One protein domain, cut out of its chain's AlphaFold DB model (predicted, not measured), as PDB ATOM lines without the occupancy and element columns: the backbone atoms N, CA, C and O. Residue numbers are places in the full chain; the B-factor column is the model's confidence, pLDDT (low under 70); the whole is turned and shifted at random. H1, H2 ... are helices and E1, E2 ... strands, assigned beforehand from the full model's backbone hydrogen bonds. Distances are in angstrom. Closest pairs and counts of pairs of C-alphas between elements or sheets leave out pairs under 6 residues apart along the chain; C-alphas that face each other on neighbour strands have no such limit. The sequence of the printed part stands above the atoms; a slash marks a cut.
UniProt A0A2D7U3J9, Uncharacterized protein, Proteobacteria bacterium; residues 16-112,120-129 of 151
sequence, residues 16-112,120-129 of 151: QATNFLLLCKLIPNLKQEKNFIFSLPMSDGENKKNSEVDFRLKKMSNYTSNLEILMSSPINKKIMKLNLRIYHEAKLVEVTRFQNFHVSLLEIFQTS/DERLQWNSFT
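This is residues 16 to 112 and 120 to 129 of the 151 residues of an uncharacterized protein of Proteobacteria bacterium (UniProt A0A2D7U3J9). Look for one twisted, curled wall of five strands, E1 to E5, with three helices, H1, H2 and H3, over one face and the other face bare. H1 and H3 cross the E5 side of the wall, while H2 packs on E4. The 107 printed residues hold H1, the five strands, then H2 and H3; the sheet runs E1 E2 E3 E4 E5, antiparallel, and the class is mixed. The whole is compact, with a radius of gyration of the C-alphas of 14.3 A and spans of 45 by 31 by 19 A.

Find C-alpha 16 at (158.666, 222.176, 120.262); from there H1, residues 16 to 26, runs 15.4 A. Next come E1, residues 34 to 44, 30.7 A; E2, 47 to 59, 38.3 A; E3, 64 to 72, 26.8 A; E4, 79 to 87, 25.9 A; and E5, 92 to 99, 20.9 A. H2 is residues 101 to 108, 10.2 A, and H3 is 121 to 129, 12.1 A, ending at (164.121, 222.651, 127.652).

The strands form a meander, each the antiparallel neighbour of the one before. Look within hydrogen-bond range at N 40 and O 51, 2.8 A; N 56 and O 68, 2.8 A; N 69 and O 82, 2.8 A; and N 85 and O 94, 2.8 A. H1 runs across the strands at a height over the sheet of 9.0 A; its closest C-alphas to E5 are Ala 17 and Leu 92, 4.6 A. H3, on the same face, comes closest to E5 at C-alphas 95 and 126, 6.2 A. H2 comes closest to E4 at C-alphas 80 and 104, 6.1 A. Every O i to N i+4 pair is within range in H1 and H3, and 3 of 4 in H2.

Residues 113 to 119 are not printed, and C-alphas 112 and 120 are 22.1 A apart across this cut. Of the links printed whole, none is long. Confidence is under 70 at residues 43 to 48, 74 to 76, 100 and 102 to 112.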
ATOM      1  N   GLN A  16     159.840 221.565 119.634       97.12
ATOM      2  CA  GLN A  16     158.666 222.176 120.262       97.12
ATOM      3  C   GLN A  16     157.541 221.159 120.513       97.12
ATOM      4  O   GLN A  16     156.910 221.188 121.572       97.12
ATOM      5  N   ALA A  17     157.306 220.236 119.575       98.19
ATOM      6  CA  ALA A  17     156.353 219.137 119.738       98.19
ATOM      7  C   ALA A  17     156.820 218.128 120.798       98.19
ATOM      8  O   ALA A  17     156.030 217.658 121.616       98.19
ATOM      9  N   THR A  18     158.121 217.830 120.836       97.94
ATOM     10  CA  THR A  18     158.708 216.956 121.862       97.94
ATOM     11  C   THR A  18     158.530 217.562 123.256       97.94
ATOM     12  O   THR A  18     158.042 216.888 124.161       97.94
ATOM     13  N   ASN A  19     158.831 218.853 123.416       97.62
ATOM     14  CA  ASN A  19     158.645 219.580 124.673       97.62
ATOM     15  C   ASN A  19     157.181 219.578 125.131       97.62
ATOM     16  O   ASN A  19     156.916 219.419 126.321       97.62
ATOM     17  N   PHE A  20     156.224 219.687 124.200       98.06
ATOM     18  CA  PHE A  20     154.800 219.545 124.512       98.06
ATOM     19  C   PHE A  20     154.480 218.183 125.131       98.06
ATOM     20  O   PHE A  20     153.844 218.118 126.182       98.06
ATOM     21  N   LEU A  21     154.960 217.097 124.521       97.50
ATOM     22  CA  LEU A  21     154.729 215.745 125.032       97.50
ATOM     23  C   LEU A  21     155.348 215.537 126.419       97.50
ATOM     24  O   LEU A  21     154.719 214.916 127.273       97.50
ATOM     25  N   LEU A  22     156.547 216.072 126.665       97.50
ATOM     26  CA  LEU A  22     157.190 216.002 127.980       97.50
ATOM     27  C   LEU A  22     156.402 216.784 129.041       97.50
ATOM     28  O   LEU A  22     156.181 216.268 130.136       97.50
ATOM     29  N   LEU A  23     155.891 217.973 128.706       96.62
ATOM     30  CA  LEU A  23     155.014 218.720 129.612       96.62
ATOM     31  C   LEU A  23     153.712 217.975 129.915       96.62
ATOM     32  O   LEU A  23     153.277 217.994 131.061       96.62
ATOM     33  N   CYS A  24     153.106 217.291 128.939       95.50
ATOM     34  CA  CYS A  24     151.921 216.464 129.190       95.50
ATOM     35  C   CYS A  24     152.193 215.317 130.173       95.50
ATOM     36  O   CYS A  24     151.283 214.921 130.897       95.50
ATOM     37  N   LYS A  25     153.421 214.781 130.197       94.94
ATOM     38  CA  LYS A  25     153.823 213.748 131.163       94.94
ATOM     39  C   LYS A  25     154.023 214.323 132.568       94.94
ATOM     40  O   LYS A  25     153.632 213.683 133.534       94.94
ATOM     41  N   LEU A  26     154.609 215.518 132.677       92.62
ATOM     42  CA  LEU A  26     154.876 216.182 133.963       92.62
ATOM     43  C   LEU A  26     153.627 216.795 134.598       92.62
ATOM     44  O   LEU A  26     153.467 216.774 135.816       92.62
ATOM     45  N   ILE A  27     152.755 217.386 133.784       91.88
ATOM     46  CA  ILE A  27     151.612 218.167 134.245       91.88
ATOM     47  C   ILE A  27     150.332 217.513 133.727       91.88
ATOM     48  O   ILE A  27     149.966 217.697 132.560       91.88
ATOM     49  N   PRO A  28     149.600 216.796 134.597       85.38
ATOM     50  CA  PRO A  28     148.264 216.335 134.268       85.38
ATOM     51  C   PRO A  28     147.387 217.542 133.916       85.38
ATOM     52  O   PRO A  28     147.278 218.476 134.707       85.38
ATOM     53  N   ASN A  29     146.768 217.512 132.734       88.44
ATOM     54  CA  ASN A  29     145.869 218.550 132.222       88.44
ATOM     55  C   ASN A  29     146.479 219.973 132.120       88.44
ATOM     56  O   ASN A  29     146.170 220.869 132.901       88.44
ATOM     57  N   LEU A  30     147.249 220.223 131.054       88.12
ATOM     58  CA  LEU A  30     147.872 221.525 130.741       88.12
ATOM     59  C   LEU A  30     146.903 222.707 130.506       88.12
ATOM     60  O   LEU A  30     147.348 223.845 130.328       88.12
ATOM     61  N   LYS A  31     145.587 222.470 130.444       87.94
ATOM     62  CA  LYS A  31     144.589 223.538 130.257       87.94
ATOM     63  C   LYS A  31     144.134 224.162 131.574       87.94
ATOM     64  O   LYS A  31     143.524 225.231 131.547       87.94
ATOM     65  N   GLN A  32     144.400 223.499 132.695       89.56
ATOM     66  CA  GLN A  32     144.051 223.991 134.017       89.56
ATOM     67  C   GLN A  32     145.221 224.770 134.610       89.56
ATOM     68  O   GLN A  32     146.377 224.376 134.467       89.56
ATOM     69  N   GLU A  33     144.921 225.881 135.278       93.44
ATOM     70  CA  GLU A  33     145.942 226.605 136.029       93.44
ATOM     71  C   GLU A  33     146.451 225.741 137.176       93.44
ATOM     72  O   GLU A  33     145.672 225.101 137.885       93.44
ATOM     73  N   LYS A  34     147.770 225.703 137.335       93.12
ATOM     74  CA  LYS A  34     148.409 224.866 138.341       93.12
ATOM     75  C   LYS A  34     149.740 225.471 138.729       93.12
ATOM     76  O   LYS A  34     150.542 225.805 137.861       93.12
ATOM     77  N   ASN A  35     149.983 225.536 140.030       93.75
ATOM     78  CA  ASN A  35     151.298 225.832 140.567       93.75
ATOM     79  C   ASN A  35     151.738 224.649 141.419       93.75
ATOM     80  O   ASN A  35     150.928 224.111 142.174       93.75
ATOM     81  N   PHE A  36     152.983 224.218 141.272       91.75
ATOM     82  CA  PHE A  36     153.538 223.164 142.110       91.75
ATOM     83  C   PHE A  36     155.054 223.278 142.174       91.75
ATOM     84  O   PHE A  36     155.696 223.764 141.242       91.75
ATOM     85  N   ILE A  37     155.602 222.811 143.291       92.81
ATOM     86  CA  ILE A  37     157.033 222.809 143.564       92.81
ATOM     87  C   ILE A  37     157.471 221.359 143.731       92.81
ATOM     88  O   ILE A  37     156.759 220.549 144.326       92.81
ATOM     89  N   PHE A  38     158.633 221.027 143.190       91.62
ATOM     90  CA  PHE A  38     159.273 219.729 143.371       91.62
ATOM     91  C   PHE A  38     160.780 219.906 143.556       91.62
ATOM     92  O   PHE A  38     161.349 220.939 143.207       91.62
ATOM     93  N   SER A  39     161.423 218.904 144.143       90.12
ATOM     94  CA  SER A  39     162.872 218.859 144.312       90.12
ATOM     95  C   SER A  39     163.524 218.150 143.132       90.12
ATOM     96  O   SER A  39     163.064 217.093 142.705       90.12
ATOM     97  N   LEU A  40     164.629 218.697 142.644       87.94
ATOM     98  CA  LEU A  40     165.466 218.097 141.617       87.94
ATOM     99  C   LEU A  40     166.873 217.874 142.187       87.94
ATOM    100  O   LEU A  40     167.513 218.848 142.595       87.94
ATOM    101  N   PRO A  41     167.374 216.631 142.249       82.44
ATOM    102  CA  PRO A  41     168.730 216.379 142.700       82.44
ATOM    103  C   PRO A  41     169.718 216.926 141.666       82.44
ATOM    104  O   PRO A  41     169.678 216.594 140.484       82.44
ATOM    105  N   MET A  42     170.624 217.773 142.131       74.44
ATOM    106  CA  MET A  42     171.743 218.326 141.383       74.44
ATOM    107  C   MET A  42     173.041 217.819 142.017       74.44
ATOM    108  O   MET A  42     173.153 217.704 143.242       74.44
ATOM    109  N   SER A  43     174.034 217.522 141.184       64.31
ATOM    110  CA  SER A  43     175.367 217.119 141.640       64.31
ATOM    111  C   SER A  43     176.352 218.254 141.401       64.31
ATOM    112  O   SER A  43     176.404 218.799 140.302       64.31
ATOM    113  N   ASP A  44     177.145 218.570 142.417       61.28
ATOM    114  CA  ASP A  44     178.330 219.431 142.325       61.28
ATOM    115  C   ASP A  44     179.545 218.578 142.719       61.28
ATOM    116  O   ASP A  44     180.052 218.645 143.839       61.28
ATOM    117  N   GLY A  45     179.894 217.617 141.856       63.88
ATOM    118  CA  GLY A  45     180.874 216.577 142.185       63.88
ATOM    119  C   GLY A  45     180.378 215.626 143.284       63.88
ATOM    120  O   GLY A  45     179.378 214.935 143.090       63.88
ATOM    121  N   GLU A  46     181.078 215.581 144.424       58.44
ATOM    122  CA  GLU A  46     180.825 214.648 145.541       58.44
ATOM    123  C   GLU A  46     179.580 214.996 146.381       58.44
ATOM    124  O   GLU A  46     179.012 214.125 147.039       58.44
ATOM    125  N   ASN A  47     179.108 216.248 146.335       62.84
ATOM    126  CA  ASN A  47     177.963 216.698 147.126       62.84
ATOM    127  C   ASN A  47     176.673 216.712 146.294       62.84
ATOM    128  O   ASN A  47     176.505 217.535 145.391       62.84
ATOM    129  N   LYS A  48     175.720 215.838 146.645       68.00
ATOM    130  CA  LYS A  48     174.347 215.884 146.121       68.00
ATOM    131  C   LYS A  48     173.536 216.923 146.888       68.00
ATOM    132  O   LYS A  48     173.401 216.830 148.107       68.00
ATOM    133  N   LYS A  49     172.972 217.897 146.177       77.50
ATOM    134  CA  LYS A  49     172.055 218.899 146.734       77.50
ATOM    135  C   LYS A  49     170.751 218.887 145.956       77.50
ATOM    136  O   LYS A  49     170.748 218.624 144.761       77.50
ATOM    137  N   ASN A  50     169.651 219.215 146.618       82.12
ATOM    138  CA  ASN A  50     168.369 219.372 145.943       82.12
ATOM    139  C   ASN A  50     168.152 220.840 145.575       82.12
ATOM    140  O   ASN A  50     168.402 221.734 146.384       82.12
ATOM    141  N   SER A  51     167.668 221.066 144.360       85.56
ATOM    142  CA  SER A  51     167.133 222.345 143.908       85.56
ATOM    143  C   SER A  51     165.620 222.286 143.879       85.56
ATOM    144  O   SER A  51     165.047 221.361 143.312       85.56
ATOM    145  N   GLU A  52     164.968 223.295 144.441       90.00
ATOM    146  CA  GLU A  52     163.533 223.471 144.257       90.00
ATOM    147  C   GLU A  52     163.248 224.037 142.867       90.00
ATOM    148  O   GLU A  52     163.880 225.003 142.419       90.00
ATOM    149  N   VAL A  53     162.281 223.419 142.198       91.88
ATOM    150  CA  VAL A  53     161.765 223.818 140.897       91.88
ATOM    151  C   VAL A  53     160.300 224.198 141.072       91.88
ATOM    152  O   VAL A  53     159.487 223.364 141.462       91.88
ATOM    153  N   ASP A  54     159.965 225.453 140.782       94.88
ATOM    154  CA  ASP A  54     158.612 226.012 140.863       94.88
ATOM    155  C   ASP A  54     158.033 226.161 139.452       94.88
ATOM    156  O   ASP A  54     158.570 226.890 138.610       94.88
ATOM    157  N   PHE A  55     156.949 225.433 139.189       95.94
ATOM    158  CA  PHE A  55     156.186 225.491 137.950       95.94
ATOM    159  C   PHE A  55     154.920 226.306 138.169       95.94
ATOM    160  O   PHE A  55     154.102 225.967 139.022       95.94
ATOM    161  N   ARG A  56     154.711 227.325 137.330       97.31
ATOM    162  CA  ARG A  56     153.546 228.214 137.376       97.31
ATOM    163  C   ARG A  56     152.829 228.254 136.036       97.31
ATOM    164  O   ARG A  56     153.210 229.005 135.134       97.31
ATOM    165  N   LEU A  57     151.796 227.432 135.897       97.69
ATOM    166  CA  LEU A  57     150.979 227.324 134.694       97.69
ATOM    167  C   LEU A  57     149.771 228.258 134.789       97.69
ATOM    168  O   LEU A  57     148.909 228.087 135.649       97.69
ATOM    169  N   LYS A  58     149.689 229.217 133.866       96.88
ATOM    170  CA  LYS A  58     148.590 230.183 133.759       96.88
ATOM    171  C   LYS A  58     147.879 230.054 132.424       96.88
ATOM    172  O   LYS A  58     148.523 229.959 131.372       96.88
ATOM    173  N   LYS A  59     146.550 230.105 132.448       95.31
ATOM    174  CA  LYS A  59     145.745 230.106 131.231       95.31
ATOM    175  C   LYS A  59     145.818 231.496 130.599       95.31
ATOM    176  O   LYS A  59     145.690 232.505 131.281       95.31
ATOM    177  N   MET A  60     146.024 231.554 129.285       94.19
ATOM    178  CA  MET A  60     145.971 232.811 128.530       94.19
ATOM    179  C   MET A  60     144.703 232.882 127.673       94.19
ATOM    180  O   MET A  60     144.077 233.930 127.567       94.19
ATOM    181  N   SER A  61     144.301 231.755 127.085       94.00
ATOM    182  CA  SER A  61     143.044 231.589 126.355       94.00
ATOM    183  C   SER A  61     142.587 230.127 126.415       94.00
ATOM    184  O   SER A  61     143.189 229.302 127.100       94.00
ATOM    185  N   ASN A  62     141.532 229.764 125.681       92.06
ATOM    186  CA  ASN A  62     141.135 228.357 125.529       92.06
ATOM    187  C   ASN A  62     142.155 227.519 124.730       92.06
ATOM    188  O   ASN A  62     142.159 226.293 124.848       92.06
ATOM    189  N   TYR A  63     143.033 228.173 123.964       95.12
ATOM    190  CA  TYR A  63     143.979 227.534 123.044       95.12
ATOM    191  C   TYR A  63     145.441 227.738 123.443       95.12
ATOM    192  O   TYR A  63     146.321 227.052 122.923       95.12
ATOM    193  N   THR A  64     145.703 228.641 124.391       96.62
ATOM    194  CA  THR A  64     147.056 228.999 124.819       96.62
ATOM    195  C   THR A  64     147.192 229.102 126.334       96.62
ATOM    196  O   THR A  64     146.333 229.657 127.023       96.62
ATOM    197  N   SER A  65     148.321 228.612 126.843       97.69
ATOM    198  CA  SER A  65     148.751 228.783 128.235       97.69
ATOM    199  C   SER A  65     150.196 229.273 128.281       97.69
ATOM    200  O   SER A  65     150.964 229.053 127.342       97.69
ATOM    201  N   ASN A  66     150.580 229.920 129.379       97.88
ATOM    202  CA  ASN A  66     151.974 230.235 129.673       97.88
ATOM    203  C   ASN A  66     152.428 229.408 130.878       97.88
ATOM    204  O   ASN A  66     151.700 229.310 131.863       97.88
ATOM    205  N   LEU A  67     153.633 228.853 130.807       98.06
ATOM    206  CA  LEU A  67     154.289 228.185 131.926       98.06
ATOM    207  C   LEU A  67     155.563 228.954 132.271       98.06
ATOM    208  O   LEU A  67     156.448 229.103 131.431       98.06
ATOM    209  N   GLU A  68     155.638 229.460 133.494       97.62
ATOM    210  CA  GLU A  68     156.869 229.995 134.072       97.62
ATOM    211  C   GLU A  68     157.516 228.908 134.930       97.62
ATOM    212  O   GLU A  68     156.849 228.279 135.748       97.62
ATOM    213  N   ILE A  69     158.811 228.690 134.721       95.62
ATOM    214  CA  ILE A  69     159.632 227.760 135.487       95.62
ATOM    215  C   ILE A  69     160.719 228.569 136.181       95.62
ATOM    216  O   ILE A  69     161.484 229.285 135.525       95.62
ATOM    217  N   LEU A  70     160.790 228.430 137.500       93.38
ATOM    218  CA  LEU A  70     161.832 229.009 138.334       93.38
ATOM    219  C   LEU A  70     162.610 227.887 139.008       93.38
ATOM    220  O   LEU A  70     162.020 226.947 139.529       93.38
ATOM    221  N   MET A  71     163.932 227.993 139.013       88.62
ATOM    222  CA  MET A  71     164.782 227.064 139.750       88.62
ATOM    223  C   MET A  71     165.975 227.810 140.324       88.62
ATOM    224  O   MET A  71     166.649 228.551 139.607       88.62
ATOM    225  N   SER A  72     166.256 227.595 141.603       81.88
ATOM    226  CA  SER A  72     167.446 228.150 142.246       81.88
ATOM    227  C   SER A  72     168.608 227.169 142.133       81.88
ATOM    228  O   SER A  72     168.478 225.998 142.493       81.88
ATOM    229  N   SER A  73     169.762 227.649 141.667       71.88
ATOM    230  CA  SER A  73     171.007 226.881 141.719       71.88
ATOM    231  C   SER A  73     171.351 226.529 143.168       71.88
ATOM    232  O   SER A  73     171.413 227.442 144.002       71.88
ATOM    233  N   PRO A  74     171.676 225.265 143.485       65.69
ATOM    234  CA  PRO A  74     172.099 224.892 144.829       65.69
ATOM    235  C   PRO A  74     173.559 225.294 145.107       65.69
ATOM    236  O   PRO A  74     174.029 225.204 146.246       65.69
ATOM    237  N   ILE A  75     174.279 225.726 144.065       65.44
ATOM    238  CA  ILE A  75     175.712 226.030 144.082       65.44
ATOM    239  C   ILE A  75     175.921 227.529 144.298       65.44
ATOM    240  O   ILE A  75     176.599 227.932 145.239       65.44
ATOM    241  N   ASN A  76     175.293 228.371 143.472       69.44
ATOM    242  CA  ASN A  76     175.550 229.817 143.462       69.44
ATOM    243  C   ASN A  76     174.325 230.690 143.782       69.44
ATOM    244  O   ASN A  76     174.410 231.913 143.684       69.44
ATOM    245  N   LYS A  77     173.187 230.077 144.144       72.25
ATOM    246  CA  LYS A  77     171.911 230.748 144.452       72.25
ATOM    247  C   LYS A  77     171.342 231.626 143.325       72.25
ATOM    248  O   LYS A  77     170.378 232.355 143.557       72.25
ATOM    249  N   LYS A  78     171.886 231.575 142.102       77.19
ATOM    250  CA  LYS A  78     171.285 232.254 140.948       77.19
ATOM    251  C   LYS A  78     169.978 231.564 140.571       77.19
ATOM    252  O   LYS A  78     169.855 230.343 140.665       77.19
ATOM    253  N   ILE A  79     169.018 232.364 140.118       82.88
ATOM    254  CA  ILE A  79     167.700 231.887 139.708       82.88
ATOM    255  C   ILE A  79     167.695 231.701 138.190       82.88
ATOM    256  O   ILE A  79     167.891 232.649 137.426       82.88
ATOM    257  N   MET A  80     167.437 230.471 137.758       86.88
ATOM    258  CA  MET A  80     167.017 230.162 136.401       86.88
ATOM    259  C   MET A  80     165.555 230.570 136.238       86.88
ATOM    260  O   MET A  80     164.713 230.175 137.043       86.88
ATOM    261  N   LYS A  81     165.244 231.312 135.172       91.88
ATOM    262  CA  LYS A  81     163.864 231.628 134.796       91.88
ATOM    263  C   LYS A  81     163.611 231.311 133.330       91.88
ATOM    264  O   LYS A  81     164.200 231.939 132.444       91.88
ATOM    265  N   LEU A  82     162.707 230.368 133.094       93.94
ATOM    266  CA  LEU A  82     162.330 229.869 131.777       93.94
ATOM    267  C   LEU A  82     160.826 230.071 131.562       93.94
ATOM    268  O   LEU A  82     160.010 229.569 132.328       93.94
ATOM    269  N   ASN A  83     160.460 230.806 130.512       96.88
ATOM    270  CA  ASN A  83     159.070 231.074 130.162       96.88
ATOM    271  C   ASN A  83     158.702 230.360 128.867       96.88
ATOM    272  O   ASN A  83     159.278 230.621 127.804       96.88
ATOM    273  N   LEU A  84     157.671 229.533 128.943       97.69
ATOM    274  CA  LEU A  84     157.161 228.740 127.840       97.69
ATOM    275  C   LEU A  84     155.765 229.220 127.449       97.69
ATOM    276  O   LEU A  84     154.946 229.557 128.307       97.69
ATOM    277  N   ARG A  85     155.480 229.205 126.148       97.75
ATOM    278  CA  ARG A  85     154.128 229.316 125.606       97.75
ATOM    279  C   ARG A  85     153.690 227.968 125.074       97.75
ATOM    280  O   ARG A  85     154.402 227.345 124.295       97.75
ATOM    281  N   ILE A  86     152.513 227.540 125.501       98.12
ATOM    282  CA  ILE A  86     151.919 226.254 125.156       98.12
ATOM    283  C   ILE A  86     150.758 226.528 124.205       98.12
ATOM    284  O   ILE A  86     149.832 227.259 124.561       98.12
ATOM    285  N   TYR A  87     150.808 225.935 123.016       97.56
ATOM    286  CA  TYR A  87     149.744 225.980 122.018       97.56
ATOM    287  C   TYR A  87     149.024 224.628 122.014       97.56
ATOM    288  O   TYR A  87     149.560 223.635 121.522       97.56
ATOM    289  N   HIS A  88     147.816 224.577 122.578       96.00
ATOM    290  CA  HIS A  88     147.121 223.316 122.871       96.00
ATOM    291  C   HIS A  88     146.698 222.549 121.619       96.00
ATOM    292  O   HIS A  88     146.803 221.327 121.583       96.00
ATOM    293  N   GLU A  89     146.228 223.255 120.592       95.62
ATOM    294  CA  GLU A  89     145.748 222.626 119.354       95.62
ATOM    295  C   GLU A  89     146.897 222.210 118.443       95.62
ATOM    296  O   GLU A  89     146.912 221.094 117.928       95.62
ATOM    297  N   ALA A  90     147.901 223.081 118.308       95.94
ATOM    298  CA  ALA A  90     149.111 222.778 117.556       95.94
ATOM    299  C   ALA A  90     149.984 221.717 118.249       95.94
ATOM    300  O   ALA A  90     150.846 221.130 117.602       95.94
ATOM    301  N   LYS A  91     149.763 221.468 119.550       97.12
ATOM    302  CA  LYS A  91     150.575 220.581 120.396       97.12
ATOM    303  C   LYS A  91     152.055 220.965 120.372       97.12
ATOM    304  O   LYS A  91     152.933 220.118 120.231       97.12
ATOM    305  N   LEU A  92     152.320 222.266 120.493       97.62
ATOM    306  CA  LEU A  92     153.665 222.839 120.473       97.62
ATOM    307  C   LEU A  92     153.938 223.628 121.749       97.62
ATOM    308  O   LEU A  92     153.047 224.277 122.302       97.62
ATOM    309  N   VAL A  93     155.199 223.610 122.172       97.81
ATOM    310  CA  VAL A  93     155.718 224.450 123.249       97.81
ATOM    311  C   VAL A  93     156.864 225.284 122.722       97.81
ATOM    312  O   VAL A  93     157.867 224.748 122.272       97.81
ATOM    313  N   GLU A  94     156.727 226.598 122.812       94.19
ATOM    314  CA  GLU A  94     157.752 227.558 122.432       94.19
ATOM    315  C   GLU A  94     158.416 228.138 123.681       94.19
ATOM    316  O   GLU A  94     157.739 228.625 124.587       94.19
ATOM    317  N   VAL A  95     159.747 228.165 123.708       95.25
ATOM    318  CA  VAL A  95     160.480 228.963 124.695       95.25
ATOM    319  C   VAL A  95     160.418 230.436 124.298       95.25
ATOM    320  O   VAL A  95     161.049 230.851 123.329       95.25
ATOM    321  N   THR A  96     159.672 231.236 125.057       93.88
ATOM    322  CA  THR A  96     159.480 232.673 124.772       93.88
ATOM    323  C   THR A  96     160.519 233.560 125.445       93.88
ATOM    324  O   THR A  96     160.789 234.665 124.976       93.88
ATOM    325  N   ARG A  97     161.097 233.104 126.561       92.75
ATOM    326  CA  ARG A  97     162.178 233.801 127.261       92.75
ATOM    327  C   ARG A  97     162.973 232.816 128.102       92.75
ATOM    328  O   ARG A  97     162.383 232.024 128.831       92.75
ATOM    329  N   PHE A  98     164.292 232.959 128.083       89.50
ATOM    330  CA  PHE A  98     165.187 232.287 129.013       89.50
ATOM    331  C   PHE A  98     166.148 233.316 129.619       89.50
ATOM    332  O   PHE A  98     167.031 233.836 128.944       89.50
ATOM    333  N   GLN A  99     165.954 233.652 130.894       83.62
ATOM    334  CA  GLN A  99     166.827 234.604 131.580       83.62
ATOM    335  C   GLN A  99     168.155 233.959 131.976       83.62
ATOM    336  O   GLN A  99     168.190 232.832 132.472       83.62
ATOM    337  N   ASN A 100     169.239 234.716 131.787       69.38
ATOM    338  CA  ASN A 100     170.602 234.324 132.134       69.38
ATOM    339  C   ASN A 100     171.083 233.035 131.444       69.38
ATOM    340  O   ASN A 100     171.998 232.411 131.955       69.38
ATOM    341  N   PHE A 101     170.515 232.642 130.295       70.38
ATOM    342  CA  PHE A 101     170.778 231.357 129.623       70.38
ATOM    343  C   PHE A 101     172.251 230.916 129.636       70.38
ATOM    344  O   PHE A 101     172.558 229.844 130.148       70.38
ATOM    345  N   HIS A 102     173.165 231.759 129.147       66.19
ATOM    346  CA  HIS A 102     174.592 231.431 129.037       66.19
ATOM    347  C   HIS A 102     175.315 231.289 130.385       66.19
ATOM    348  O   HIS A 102     176.257 230.511 130.490       66.19
ATOM    349  N   VAL A 103     174.874 232.024 131.408       60.28
ATOM    350  CA  VAL A 103     175.471 232.023 132.754       60.28
ATOM    351  C   VAL A 103     174.866 230.896 133.594       60.28
ATOM    352  O   VAL A 103     175.576 230.118 134.218       60.28
ATOM    353  N   SER A 104     173.543 230.768 133.544       59.06
ATOM    354  CA  SER A 104     172.755 229.758 134.239       59.06
ATOM    355  C   SER A 104     173.124 228.345 133.804       59.06
ATOM    356  O   SER A 104     173.273 227.483 134.649       59.06
ATOM    357  N   LEU A 105     173.303 228.068 132.514       60.81
ATOM    358  CA  LEU A 105     173.523 226.693 132.053       60.81
ATOM    359  C   LEU A 105     174.791 226.043 132.611       60.81
ATOM    360  O   LEU A 105     174.720 224.959 133.183       60.81
ATOM    361  N   LEU A 106     175.933 226.715 132.449       56.97
ATOM    362  CA  LEU A 106     177.244 226.187 132.833       56.97
ATOM    363  C   LEU A 106     177.430 226.123 134.352       56.97
ATOM    364  O   LEU A 106     178.183 225.291 134.844       56.97
ATOM    365  N   GLU A 107     176.755 227.000 135.091       56.72
ATOM    366  CA  GLU A 107     176.905 227.086 136.542       56.72
ATOM    367  C   GLU A 107     175.834 226.300 137.318       56.72
ATOM    368  O   GLU A 107     176.070 225.916 138.462       56.72
ATOM    369  N   ILE A 108     174.644 226.092 136.742       54.75
ATOM    370  CA  ILE A 108     173.543 225.341 137.370       54.75
ATOM    371  C   ILE A 108     173.662 223.853 137.062       54.75
ATOM    372  O   ILE A 108     173.468 223.028 137.949       54.75
ATOM    373  N   PHE A 109     174.007 223.508 135.821       54.81
ATOM    374  CA  PHE A 109     174.202 222.131 135.396       54.81
ATOM    375  C   PHE A 109     175.697 221.853 135.287       54.81
ATOM    376  O   PHE A 109     176.241 221.789 134.185       54.81
ATOM    377  N   GLN A 110     176.351 221.618 136.428       50.06
ATOM    378  CA  GLN A 110     177.654 220.945 136.464       50.06
ATOM    379  C   GLN A 110     177.496 219.461 136.090       50.06
ATOM    380  O   GLN A 110     177.747 218.540 136.859       50.06
ATOM    381  N   THR A 111     176.982 219.222 134.893       41.38
ATOM    382  CA  THR A 111     176.724 217.894 134.349       41.38
ATOM    383  C   THR A 111     177.807 217.574 133.324       41.38
ATOM    384  O   THR A 111     178.404 218.468 132.728       41.38
ATOM    385  N   SER A 112     178.040 216.291 133.054       39.62
ATOM    386  CA  SER A 112     178.860 215.858 131.915       39.62
ATOM    387  C   SER A 112     178.237 216.206 130.549       39.62
ATOM    388  O   SER A 112     178.862 215.971 129.510       39.62
ATOM    389  N   ASP A 120     172.063 229.553 116.745       72.75
ATOM    390  CA  ASP A 120     170.617 229.772 116.869       72.75
ATOM    391  C   ASP A 120     170.182 229.582 118.329       72.75
ATOM    392  O   ASP A 120     170.151 228.458 118.843       72.75
ATOM    393  N   GLU A 121     169.907 230.689 119.017       76.44
ATOM    394  CA  GLU A 121     169.492 230.691 120.425       76.44
ATOM    395  C   GLU A 121     168.170 229.946 120.638       76.44
ATOM    396  O   GLU A 121     168.016 229.239 121.633       76.44
ATOM    397  N   ARG A 122     167.225 230.014 119.689       83.88
ATOM    398  CA  ARG A 122     165.918 229.360 119.846       83.88
ATOM    399  C   ARG A 122     166.050 227.845 119.811       83.88
ATOM    400  O   ARG A 122     165.427 227.169 120.632       83.88
ATOM    401  N   LEU A 123     166.857 227.309 118.894       84.88
ATOM    402  CA  LEU A 123     167.130 225.869 118.846       84.88
ATOM    403  C   LEU A 123     167.791 225.389 120.142       84.88
ATOM    404  O   LEU A 123     167.378 224.370 120.696       84.88
ATOM    405  N   GLN A 124     168.755 226.144 120.671       82.56
ATOM    406  CA  GLN A 124     169.402 225.817 121.946       82.56
ATOM    407  C   GLN A 124     168.438 225.839 123.121       82.56
ATOM    408  O   GLN A 124     168.430 224.899 123.908       82.56
ATOM    409  N   TRP A 125     167.606 226.872 123.237       89.00
ATOM    410  CA  TRP A 125     166.643 226.978 124.329       89.00
ATOM    411  C   TRP A 125     165.649 225.822 124.314       89.00
ATOM    412  O   TRP A 125     165.362 225.241 125.359       89.00
ATOM    413  N   ASN A 126     165.146 225.451 123.133       91.12
ATOM    414  CA  ASN A 126     164.216 224.330 123.004       91.12
ATOM    415  C   ASN A 126     164.904 222.983 123.261       91.12
ATOM    416  O   ASN A 126     164.295 222.117 123.883       91.12
ATOM    417  N   SER A 127     166.164 222.830 122.845       89.12
ATOM    418  CA  SER A 127     166.968 221.630 123.115       89.12
ATOM    419  C   SER A 127     167.271 221.484 124.603       89.12
ATOM    420  O   SER A 127     167.055 220.417 125.164       89.12
ATOM    421  N   PHE A 128     167.683 222.566 125.265       88.50
ATOM    422  CA  PHE A 128     167.845 222.594 126.714       88.50
ATOM    423  C   PHE A 128     166.539 222.254 127.424       88.50
ATOM    424  O   PHE A 128     166.535 221.415 128.313       88.50
ATOM    425  N   THR A 129     165.430 222.886 127.026       92.25
ATOM    426  CA  THR A 129     164.121 222.651 127.652       92.25
ATOM    427  C   THR A 129     163.752 221.175 127.573       92.25
ATOM    428  O   THR A 129     163.306 220.616 128.565       92.25
TER     429      THR A 129